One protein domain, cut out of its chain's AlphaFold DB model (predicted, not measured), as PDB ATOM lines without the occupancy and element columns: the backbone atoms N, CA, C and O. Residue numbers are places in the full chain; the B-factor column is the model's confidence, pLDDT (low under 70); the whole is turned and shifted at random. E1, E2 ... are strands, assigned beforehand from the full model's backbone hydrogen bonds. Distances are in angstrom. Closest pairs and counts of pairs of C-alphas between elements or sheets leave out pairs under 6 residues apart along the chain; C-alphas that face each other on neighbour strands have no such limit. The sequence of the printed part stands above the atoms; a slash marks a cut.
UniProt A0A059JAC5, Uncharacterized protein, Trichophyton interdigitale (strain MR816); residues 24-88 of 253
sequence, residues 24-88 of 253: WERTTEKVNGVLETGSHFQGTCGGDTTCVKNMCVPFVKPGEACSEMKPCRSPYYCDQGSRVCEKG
ATOM      1  N   TRP A  24      15.324  44.463 -30.941       81.44
ATOM      2  CA  TRP A  24      14.372  43.404 -30.624       81.44
ATOM      3  C   TRP A  24      14.987  42.462 -29.602       81.44
ATOM      4  O   TRP A  24      16.007  41.824 -29.866       81.44
ATOM      5  N   GLU A  25      14.326  42.321 -28.464       82.19
ATOM      6  CA  GLU A  25      14.663  41.309 -27.478       82.19
ATOM      7  C   GLU A  25      13.806  40.070 -27.713       82.19
ATOM      8  O   GLU A  25      12.591  40.162 -27.902       82.19
ATOM      9  N   ARG A  26      14.443  38.897 -27.726       82.62
ATOM     10  CA  ARG A  26      13.726  37.625 -27.703       82.62
ATOM     11  C   ARG A  26      13.584  37.187 -26.260       82.62
ATOM     12  O   ARG A  26      14.583  36.866 -25.622       82.62
ATOM     13  N   THR A  27      12.353  37.126 -25.787       80.44
ATOM     14  CA  THR A  27      12.026  36.564 -24.484       80.44
ATOM     15  C   THR A  27      11.519  35.146 -24.677       80.44
ATOM     16  O   THR A  27      10.861  34.818 -25.664       80.44
ATOM     17  N   THR A  28      11.892  34.258 -23.767       82.81
ATOM     18  CA  THR A  28      11.375  32.891 -23.752       82.81
ATOM     19  C   THR A  28      10.710  32.684 -22.410       82.81
ATOM     20  O   THR A  28      11.387  32.663 -21.386       82.81
ATOM     21  N   GLU A  29       9.390  32.570 -22.417       82.25
ATOM     22  CA  GLU A  29       8.594  32.389 -21.211       82.25
ATOM     23  C   GLU A  29       7.944  31.013 -21.230       82.25
ATOM     24  O   GLU A  29       7.547  30.489 -22.271       82.25
ATOM     25  N   LYS A  30       7.865  30.385 -20.058       79.81
ATOM     26  CA  LYS A  30       7.228  29.081 -19.918       79.81
ATOM     27  C   LYS A  30       5.773  29.295 -19.520       79.81
ATOM     28  O   LYS A  30       5.475  29.446 -18.337       79.81
ATOM     29  N   VAL A  31       4.878  29.294 -20.502       75.69
ATOM     30  CA  VAL A  31       3.436  29.463 -20.294       75.69
ATOM     31  C   VAL A  31       2.789  28.079 -20.302       75.69
ATOM     32  O   VAL A  31       2.925  27.317 -21.254       75.69
ATOM     33  N   ASN A  32       2.133  27.700 -19.200       82.19
ATOM     34  CA  ASN A  32       1.468  26.394 -19.047       82.19
ATOM     35  C   ASN A  32       2.357  25.174 -19.374       82.19
ATOM     36  O   ASN A  32       1.900  24.175 -19.922       82.19
ATOM     37  N   GLY A  33       3.650  25.247 -19.046       77.75
ATOM     38  CA  GLY A  33       4.599  24.153 -19.272       77.75
ATOM     39  C   GLY A  33       5.195  24.089 -20.683       77.75
ATOM     40  O   GLY A  33       6.172  23.362 -20.874       77.75
ATOM     41  N   VAL A  34       4.688  24.885 -21.628       66.44
ATOM     42  CA  VAL A  34       5.214  25.029 -22.992       66.44
ATOM     43  C   VAL A  34       6.162  26.230 -23.036       66.44
ATOM     44  O   VAL A  34       5.880  27.267 -22.443       66.44
ATOM     45  N   LEU A  35       7.318  26.090 -23.696       78.62
ATOM     46  CA  LEU A  35       8.184  27.239 -23.973       78.62
ATOM     47  C   LEU A  35       7.563  28.062 -25.105       78.62
ATOM     48  O   LEU A  35       7.553  27.624 -26.255       78.62
ATOM     49  N   GLU A  36       7.090  29.258 -24.783       81.38
ATOM     50  CA  GLU A  36       6.680  30.258 -25.760       81.38
ATOM     51  C   GLU A  36       7.836  31.235 -25.989       81.38
ATOM     52  O   GLU A  36       8.495  31.688 -25.053       81.38
ATOM     53  N   THR A  37       8.131  31.535 -27.255       82.69
ATOM     54  CA  THR A  37       9.160  32.518 -27.622       82.69
ATOM     55  C   THR A  37       8.477  33.778 -28.131       82.69
ATOM     56  O   THR A  37       7.853  33.761 -29.192       82.69
ATOM     57  N   GLY A  38       8.600  34.864 -27.374       79.88
ATOM     58  CA  GLY A  38       8.152  36.196 -27.753       79.88
ATOM     59  C   GLY A  38       9.299  37.028 -28.323       79.88
ATOM     60  O   GLY A  38      10.478  36.773 -28.073       79.88
ATOM     61  N   SER A  39       8.961  38.052 -29.101       81.25
ATOM     62  CA  SER A  39       9.904  39.114 -29.450       81.25
ATOM     63  C   SER A  39       9.280  40.463 -29.139       81.25
ATOM     64  O   SER A  39       8.221  40.778 -29.681       81.25
ATOM     65  N   HIS A  40       9.941  41.254 -28.300       80.12
ATOM     66  CA  HIS A  40       9.504  42.591 -27.925       80.12
ATOM     67  C   HIS A  40      10.441  43.637 -28.533       80.12
ATOM     68  O   HIS A  40      11.665  43.495 -28.489       80.12
ATOM     69  N   PHE A  41       9.872  44.688 -29.124       82.62
ATOM     70  CA  PHE A  41      10.649  45.802 -29.658       82.62
ATOM     71  C   PHE A  41      10.946  46.808 -28.544       82.62
ATOM     72  O   PHE A  41      10.032  47.431 -28.014       82.62
ATOM     73  N   GLN A  42      12.221  46.982 -28.202       83.19
ATOM     74  CA  GLN A  42      12.680  47.878 -27.136       83.19
ATOM     75  C   GLN A  42      12.879  49.334 -27.603       83.19
ATOM     76  O   GLN A  42      13.060  50.222 -26.778       83.19
ATOM     77  N   GLY A  43      12.813  49.612 -28.913       80.44
ATOM     78  CA  GLY A  43      12.935  50.967 -29.470       80.44
ATOM     79  C   GLY A  43      14.107  51.146 -30.440       80.44
ATOM     80  O   GLY A  43      14.790  50.192 -30.814       80.44
ATOM     81  N   THR A  44      14.346  52.383 -30.885       79.88
ATOM     82  CA  THR A  44      15.489  52.744 -31.746       79.88
ATOM     83  C   THR A  44      16.422  53.729 -31.056       79.88
ATOM     84  O   THR A  44      15.963  54.646 -30.380       79.88
ATOM     85  N   CYS A  45      17.719  53.617 -31.332       81.81
ATOM     86  CA  CYS A  45      18.698  54.642 -30.974       81.81
ATOM     87  C   CYS A  45      18.610  55.845 -31.923       81.81
ATOM     88  O   CYS A  45      18.278  55.691 -33.100       81.81
ATOM     89  N   GLY A  46      18.893  57.042 -31.408       77.12
ATOM     90  CA  GLY A  46      18.788  58.303 -32.144       77.12
ATOM     91  C   GLY A  46      20.127  59.018 -32.328       77.12
ATOM     92  O   GLY A  46      21.067  58.826 -31.554       77.12
ATOM     93  N   GLY A  47      20.184  59.893 -33.339       82.44
ATOM     94  CA  GLY A  47      21.264  60.866 -33.545       82.44
ATOM     95  C   GLY A  47      22.651  60.242 -33.725       82.44
ATOM     96  O   GLY A  47      22.978  59.747 -34.804       82.44
ATOM     97  N   ASP A  48      23.455  60.309 -32.661       83.94
ATOM     98  CA  ASP A  48      24.863  59.885 -32.604       83.94
ATOM     99  C   ASP A  48      25.066  58.511 -31.946       83.94
ATOM    100  O   ASP A  48      26.191  58.123 -31.624       83.94
ATOM    101  N   THR A  49      23.983  57.761 -31.748       84.38
ATOM    102  CA  THR A  49      24.009  56.421 -31.152       84.38
ATOM    103  C   THR A  49      23.414  55.384 -32.099       84.38
ATOM    104  O   THR A  49      22.562  55.693 -32.933       84.38
ATOM    105  N   THR A  50      23.855  54.137 -31.975       84.31
ATOM    106  CA  THR A  50      23.333  52.991 -32.724       84.31
ATOM    107  C   THR A  50      23.051  51.823 -31.798       84.31
ATOM    108  O   THR A  50      23.608  51.733 -30.706       84.31
ATOM    109  N   CYS A  51      22.177  50.929 -32.245       85.94
ATOM    110  CA  CYS A  51      21.781  49.774 -31.464       85.94
ATOM    111  C   CYS A  51      22.769  48.621 -31.654       85.94
ATOM    112  O   CYS A  51      22.886  48.078 -32.754       85.94
ATOM    113  N   VAL A  52      23.454  48.226 -30.583       84.81
ATOM    114  CA  VAL A  52      24.347  47.062 -30.555       84.81
ATOM    115  C   VAL A  52      23.987  46.198 -29.360       84.81
ATOM    116  O   VAL A  52      24.030  46.665 -28.226       84.81
ATOM    117  N   LYS A  53      23.657  44.923 -29.610       85.19
ATOM    118  CA  LYS A  53      23.249  43.957 -28.570       85.19
ATOM    119  C   LYS A  53      22.205  44.547 -27.614       85.19
ATOM    120  O   LYS A  53      22.373  44.505 -26.402       85.19
ATOM    121  N   ASN A  54      21.159  45.120 -28.200       85.88
ATOM    122  CA  ASN A  54      20.045  45.748 -27.501       85.88
ATOM    123  C   ASN A  54      20.403  46.949 -26.611       85.88
ATOM    124  O   ASN A  54      19.615  47.346 -25.766       85.88
ATOM    125  N   MET A  55      21.568  47.565 -26.822       86.19
ATOM    126  CA  MET A  55      21.985  48.780 -26.123       86.19
ATOM    127  C   MET A  55      22.292  49.899 -27.113       86.19
ATOM    128  O   MET A  55      22.944  49.675 -28.141       86.19
ATOM    129  N   CYS A  56      21.881  51.121 -26.785       87.06
ATOM    130  CA  CYS A  56      22.304  52.305 -27.517       87.06
ATOM    131  C   CYS A  56      23.739  52.681 -27.162       87.06
ATOM    132  O   CYS A  56      24.023  53.185 -26.075       87.06
ATOM    133  N   VAL A  57      24.644  52.456 -28.113       88.50
ATOM    134  CA  VAL A  57      26.064  52.795 -27.999       88.50
ATOM    135  C   VAL A  57      26.402  53.993 -28.888       88.50
ATOM    136  O   VAL A  57      25.880  54.089 -30.003       88.50
ATOM    137  N   PRO A  58      27.258  54.925 -28.436       88.00
ATOM    138  CA  PRO A  58      27.687  56.052 -29.255       88.00
ATOM    139  C   PRO A  58      28.575  55.591 -30.410       88.00
ATOM    140  O   PRO A  58      29.353  54.641 -30.278       88.00
ATOM    141  N   PHE A  59      28.487  56.295 -31.537       86.31
ATOM    142  CA  PHE A  59      29.434  56.102 -32.624       86.31
ATOM    143  C   PHE A  59      30.831  56.614 -32.256       86.31
ATOM    144  O   PHE A  59      30.990  57.642 -31.597       86.31
ATOM    145  N   VAL A  60      31.846  55.910 -32.748       89.75
ATOM    146  CA  VAL A  60      33.259  56.277 -32.624       89.75
ATOM    147  C   VAL A  60      33.607  57.390 -33.609       89.75
ATOM    148  O   VAL A  60      33.101  57.406 -34.738       89.75
ATOM    149  N   LYS A  61      34.471  58.321 -33.189       87.00
ATOM    150  CA  LYS A  61      34.929  59.410 -34.056       87.00
ATOM    151  C   LYS A  61      36.012  58.931 -35.025       87.00
ATOM    152  O   LYS A  61      36.714  57.961 -34.745       87.00
ATOM    153  N   PRO A  62      36.209  59.627 -36.153       84.19
ATOM    154  CA  PRO A  62      37.308  59.323 -37.063       84.19
ATOM    155  C   PRO A  62      38.663  59.397 -36.343       84.19
ATOM    156  O   PRO A  62      38.908  60.334 -35.586       84.19
ATOM    157  N   GLY A  63      39.538  58.420 -36.582       84.19
ATOM    158  CA  GLY A  63      40.848  58.294 -35.940       84.19
ATOM    159  C   GLY A  63      40.841  57.587 -34.580       84.19
ATOM    160  O   GLY A  63      41.911  57.318 -34.041       84.19
ATOM    161  N   GLU A  64      39.677  57.240 -34.026       90.25
ATOM    162  CA  GLU A  64      39.582  56.531 -32.746       90.25
ATOM    163  C   GLU A  64      39.458  55.012 -32.920       90.25
ATOM    164  O   GLU A  64      39.012  54.510 -33.953       90.25
ATOM    165  N   ALA A  65      39.833  54.268 -31.877       90.12
ATOM    166  CA  ALA A  65      39.732  52.817 -31.871       90.12
ATOM    167  C   ALA A  65      38.268  52.352 -31.923       90.12
ATOM    168  O   ALA A  65      37.426  52.775 -31.128       90.12
ATOM    169  N   CYS A  66      37.986  51.426 -32.828       89.50
ATOM    170  CA  CYS A  66      36.653  50.912 -33.099       89.50
ATOM    171  C   CYS A  66      36.568  49.403 -32.827       89.50
ATOM    172  O   CYS A  66      37.567  48.684 -32.772       89.50
ATOM    173  N   SER A  67      35.350  48.911 -32.600       86.81
ATOM    174  CA  SER A  67      35.072  47.490 -32.356       86.81
ATOM    175  C   SER A  67      33.603  47.168 -32.635       86.81
ATOM    176  O   SER A  67      32.805  48.070 -32.873       86.81
ATOM    177  N   GLU A  68      33.211  45.896 -32.533       81.38
ATOM    178  CA  GLU A  68      31.795  45.499 -32.630       81.38
ATOM    179  C   GLU A  68      30.900  46.228 -31.619       81.38
ATOM    180  O   GLU A  68      29.760  46.552 -31.928       81.38
ATOM    181  N   MET A  69      31.429  46.530 -30.429       83.62
ATOM    182  CA  MET A  69      30.709  47.247 -29.368       83.62
ATOM    183  C   MET A  69      30.863  48.771 -29.459       83.62
ATOM    184  O   MET A  69      30.244  49.498 -28.687       83.62
ATOM    185  N   LYS A  70      31.710  49.258 -30.373       87.88
ATOM    186  CA  LYS A  70      32.004  50.677 -30.597       87.88
ATOM    187  C   LYS A  70      32.127  50.934 -32.105       87.88
ATOM    188  O   LYS A  70      33.245  51.008 -32.625       87.88
ATOM    189  N   PRO A  71      30.996  50.982 -32.824       85.56
ATOM    190  CA  PRO A  71      30.995  51.099 -34.274       85.56
ATOM    191  C   PRO A  71      31.259  52.536 -34.732       85.56
ATOM    192  O   PRO A  71      30.959  53.507 -34.041       85.56
ATOM    193  N   CYS A  72      31.778  52.669 -35.946       85.94
ATOM    194  CA  CYS A  72      31.914  53.948 -36.635       85.94
ATOM    195  C   CYS A  72      30.575  54.456 -37.169       85.94
ATOM    196  O   CYS A  72      29.731  53.665 -37.598       85.94
ATOM    197  N   ARG A  73      30.393  55.782 -37.196       83.88
ATOM    198  CA  ARG A  73      29.258  56.402 -37.893       83.88
ATOM    199  C   ARG A  73      29.513  56.371 -39.393       83.88
ATOM    200  O   ARG A  73      30.593  56.755 -39.819       83.88
ATOM    201  N   SER A  74      28.516  56.022 -40.201       65.75
ATOM    202  CA  SER A  74      28.608  56.221 -41.656       65.75
ATOM    203  C   SER A  74      28.920  57.699 -41.973       65.75
ATOM    204  O   SER A  74      28.306  58.575 -41.353       65.75
ATOM    205  N   PRO A  75      29.861  58.010 -42.887       68.44
ATOM    206  CA  PRO A  75      30.513  57.121 -43.865       68.44
ATOM    207  C   PRO A  75      31.799  56.414 -43.384       68.44
ATOM    208  O   PRO A  75      32.489  55.793 -44.181       68.44
ATOM    209  N   TYR A  76      32.165  56.509 -42.108       79.19
ATOM    210  CA  TYR A  76      33.381  55.912 -41.549       79.19
ATOM    211  C   TYR A  76      33.205  54.409 -41.283       79.19
ATOM    212  O   TYR A  76      32.101  53.945 -40.989       79.19
ATOM    213  N   TYR A  77      34.290  53.639 -41.357       79.00
ATOM    214  CA  TYR A  77      34.287  52.200 -41.069       79.00
ATOM    215  C   TYR A  77      35.410  51.835 -40.103       79.00
ATOM    216  O   TYR A  77      36.399  52.552 -39.973       79.00
ATOM    217  N   CYS A  78      35.249  50.696 -39.430       82.81
ATOM    218  CA  CYS A  78      36.286  50.153 -38.572       82.81
ATOM    219  C   CYS A  78      37.253  49.300 -39.394       82.81
ATOM    220  O   CYS A  78      36.856  48.236 -39.876       82.81
ATOM    221  N   ASP A  79      38.485  49.766 -39.600       79.56
ATOM    222  CA  ASP A  79      39.489  48.982 -40.316       79.56
ATOM    223  C   ASP A  79      39.890  47.743 -39.502       79.56
ATOM    224  O   ASP A  79      40.180  47.832 -38.312       79.56
ATOM    225  N   GLN A  80      39.885  46.559 -40.121       75.25
ATOM    226  CA  GLN A  80      40.152  45.313 -39.389       75.25
ATOM    227  C   GLN A  80      41.630  45.146 -39.009       75.25
ATOM    228  O   GLN A  80      41.922  44.404 -38.068       75.25
ATOM    229  N   GLY A  81      42.547  45.817 -39.714       77.81
ATOM    230  CA  GLY A  81      43.979  45.771 -39.436       77.81
ATOM    231  C   GLY A  81      44.370  46.746 -38.332       77.81
ATOM    232  O   GLY A  81      44.918  46.335 -37.311       77.81
ATOM    233  N   SER A  82      44.059  48.031 -38.517       80.88
ATOM    234  CA  SER A  82      44.411  49.091 -37.568       80.88
ATOM    235  C   SER A  82      43.465  49.150 -36.365       80.88
ATOM    236  O   SER A  82      43.849  49.655 -35.310       80.88
ATOM    237  N   ARG A  83      42.240  48.608 -36.487       87.94
ATOM    238  CA  ARG A  83      41.134  48.794 -35.529       87.94
ATOM    239  C   ARG A  83      40.837  50.263 -35.258       87.94
ATOM    240  O   ARG A  83      40.396  50.612 -34.163       87.94
ATOM    241  N   VAL A  84      41.061  51.116 -36.253       90.50
ATOM    242  CA  VAL A  84      40.785  52.549 -36.192       90.50
ATOM    243  C   VAL A  84      39.610  52.892 -37.099       90.50
ATOM    244  O   VAL A  84      39.378  52.274 -38.140       90.50
ATOM    245  N   CYS A  85      38.833  53.874 -36.661       85.50
ATOM    246  CA  CYS A  85      37.719  54.415 -37.401       85.50
ATOM    247  C   CYS A  85      38.224  55.309 -38.534       85.50
ATOM    248  O   CYS A  85      38.630  56.449 -38.314       85.50
ATOM    249  N   GLU A  86      38.217  54.801 -39.757       81.00
ATOM    250  CA  GLU A  86      38.775  55.493 -40.915       81.00
ATOM    251  C   GLU A  86      37.674  56.079 -41.792       81.00
ATOM    252  O   GLU A  86      36.551  55.567 -41.866       81.00
ATOM    253  N   LYS A  87      37.989  57.195 -42.458       75.44
ATOM    254  CA  LYS A  87      37.076  57.825 -43.407       75.44
ATOM    255  C   LYS A  87      36.832  56.870 -44.559       75.44
ATOM    256  O   LYS A  87      37.752  56.507 -45.286       75.44
ATOM    257  N   GLY A  88      35.575  56.484 -44.739       62.12
ATOM    258  CA  GLY A  88      35.156  55.814 -45.951       62.12
ATOM    259  C   GLY A  88      35.150  56.814 -47.096       62.12
ATOM    260  O   GLY A  88      34.097  57.302 -47.477       62.12
TER     261      GLY A  88
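AT A GLANCE: This is residues 24 to 88 of the 253 residues of an uncharacterized protein of Trichophyton interdigitale (strain MR816) (UniProt A0A059JAC5). This is a long rod with a two-strand hairpin, E1 and E2, along one part of it, and a small second hairpin, E3 and E4, followed by a looped stretch, residues 59 to 88, toward the other end. The tip of the long hairpin, residues 30 to 35, sticks out free. The printed part has 65 residues with no named helix and four named strands, in the order E1, E2, E3, E4, which make two antiparallel sheets of two strands each, E1 - E2 and E3 - E4. The class is all strand, though only 26 of the 65 printed residues are in named elements. The whole is extended, with a radius of gyration of the C-alphas of 16.8 A and spans of 53 by 26 by 14 A.

HOW THE PARTS SIT: Begin at Trp 24, where E1, residues 24 to 31, sets out; it forms a hairpin with E2, residues 34 to 43. The two are antiparallel neighbours, with 152 degrees between their directions. Look at C-alphas 24 and 41, which face each other at 4.5 A; N 25 and O 40 are within hydrogen-bond range at 2.9 A, and so are N 36 and O 29 at 2.8 A. Go on to E3, residues 49 to 52, and E4, residues 55 to 58, the second hairpin, antiparallel at 138 degrees. There C-alphas 49 and 58 face each other at 4.2 A, and N 50 and O 57 are within hydrogen-bond range at 2.8 A. E1 is apart from E3 and from E4, and E2 is apart from both as well. Further along, residues 77 to 78 pair with residues 85 to 86, antiparallel, in a pairing too short to be named.

IN THESE COORDINATES: Find C-alpha 24 at (14.372, 43.404, -30.624); from there E1 runs 20.5 A to C-alpha 31 at (3.436, 29.463, -20.294). E2, the longest strand with 10 residues, comes back from C-alpha 34 over 27.8 A to C-alpha 43. E3 covers four residues, from Thr 49 to Val 52, and E4 four more, from Met 55 to C-alpha 58 at (27.687, 56.052, -29.255).

THE WHOLE: The C-alphas of Asn 32 and Gly 63, the two farthest apart, are 53.4 A from each other, and those of Trp 24 and Gly 88, the first and last printed, are 28.7 A apart. The printed part has no cut, and the links E1 to E2, E2 to E3 and E3 to E4 are tight. After E4 comes a stretch of 30 residues with no named element, residues 59 to 88. The mean pLDDT of the printed part is 82.1; look for values under 70 at residue 34, residues 74 to 75 and residue 88.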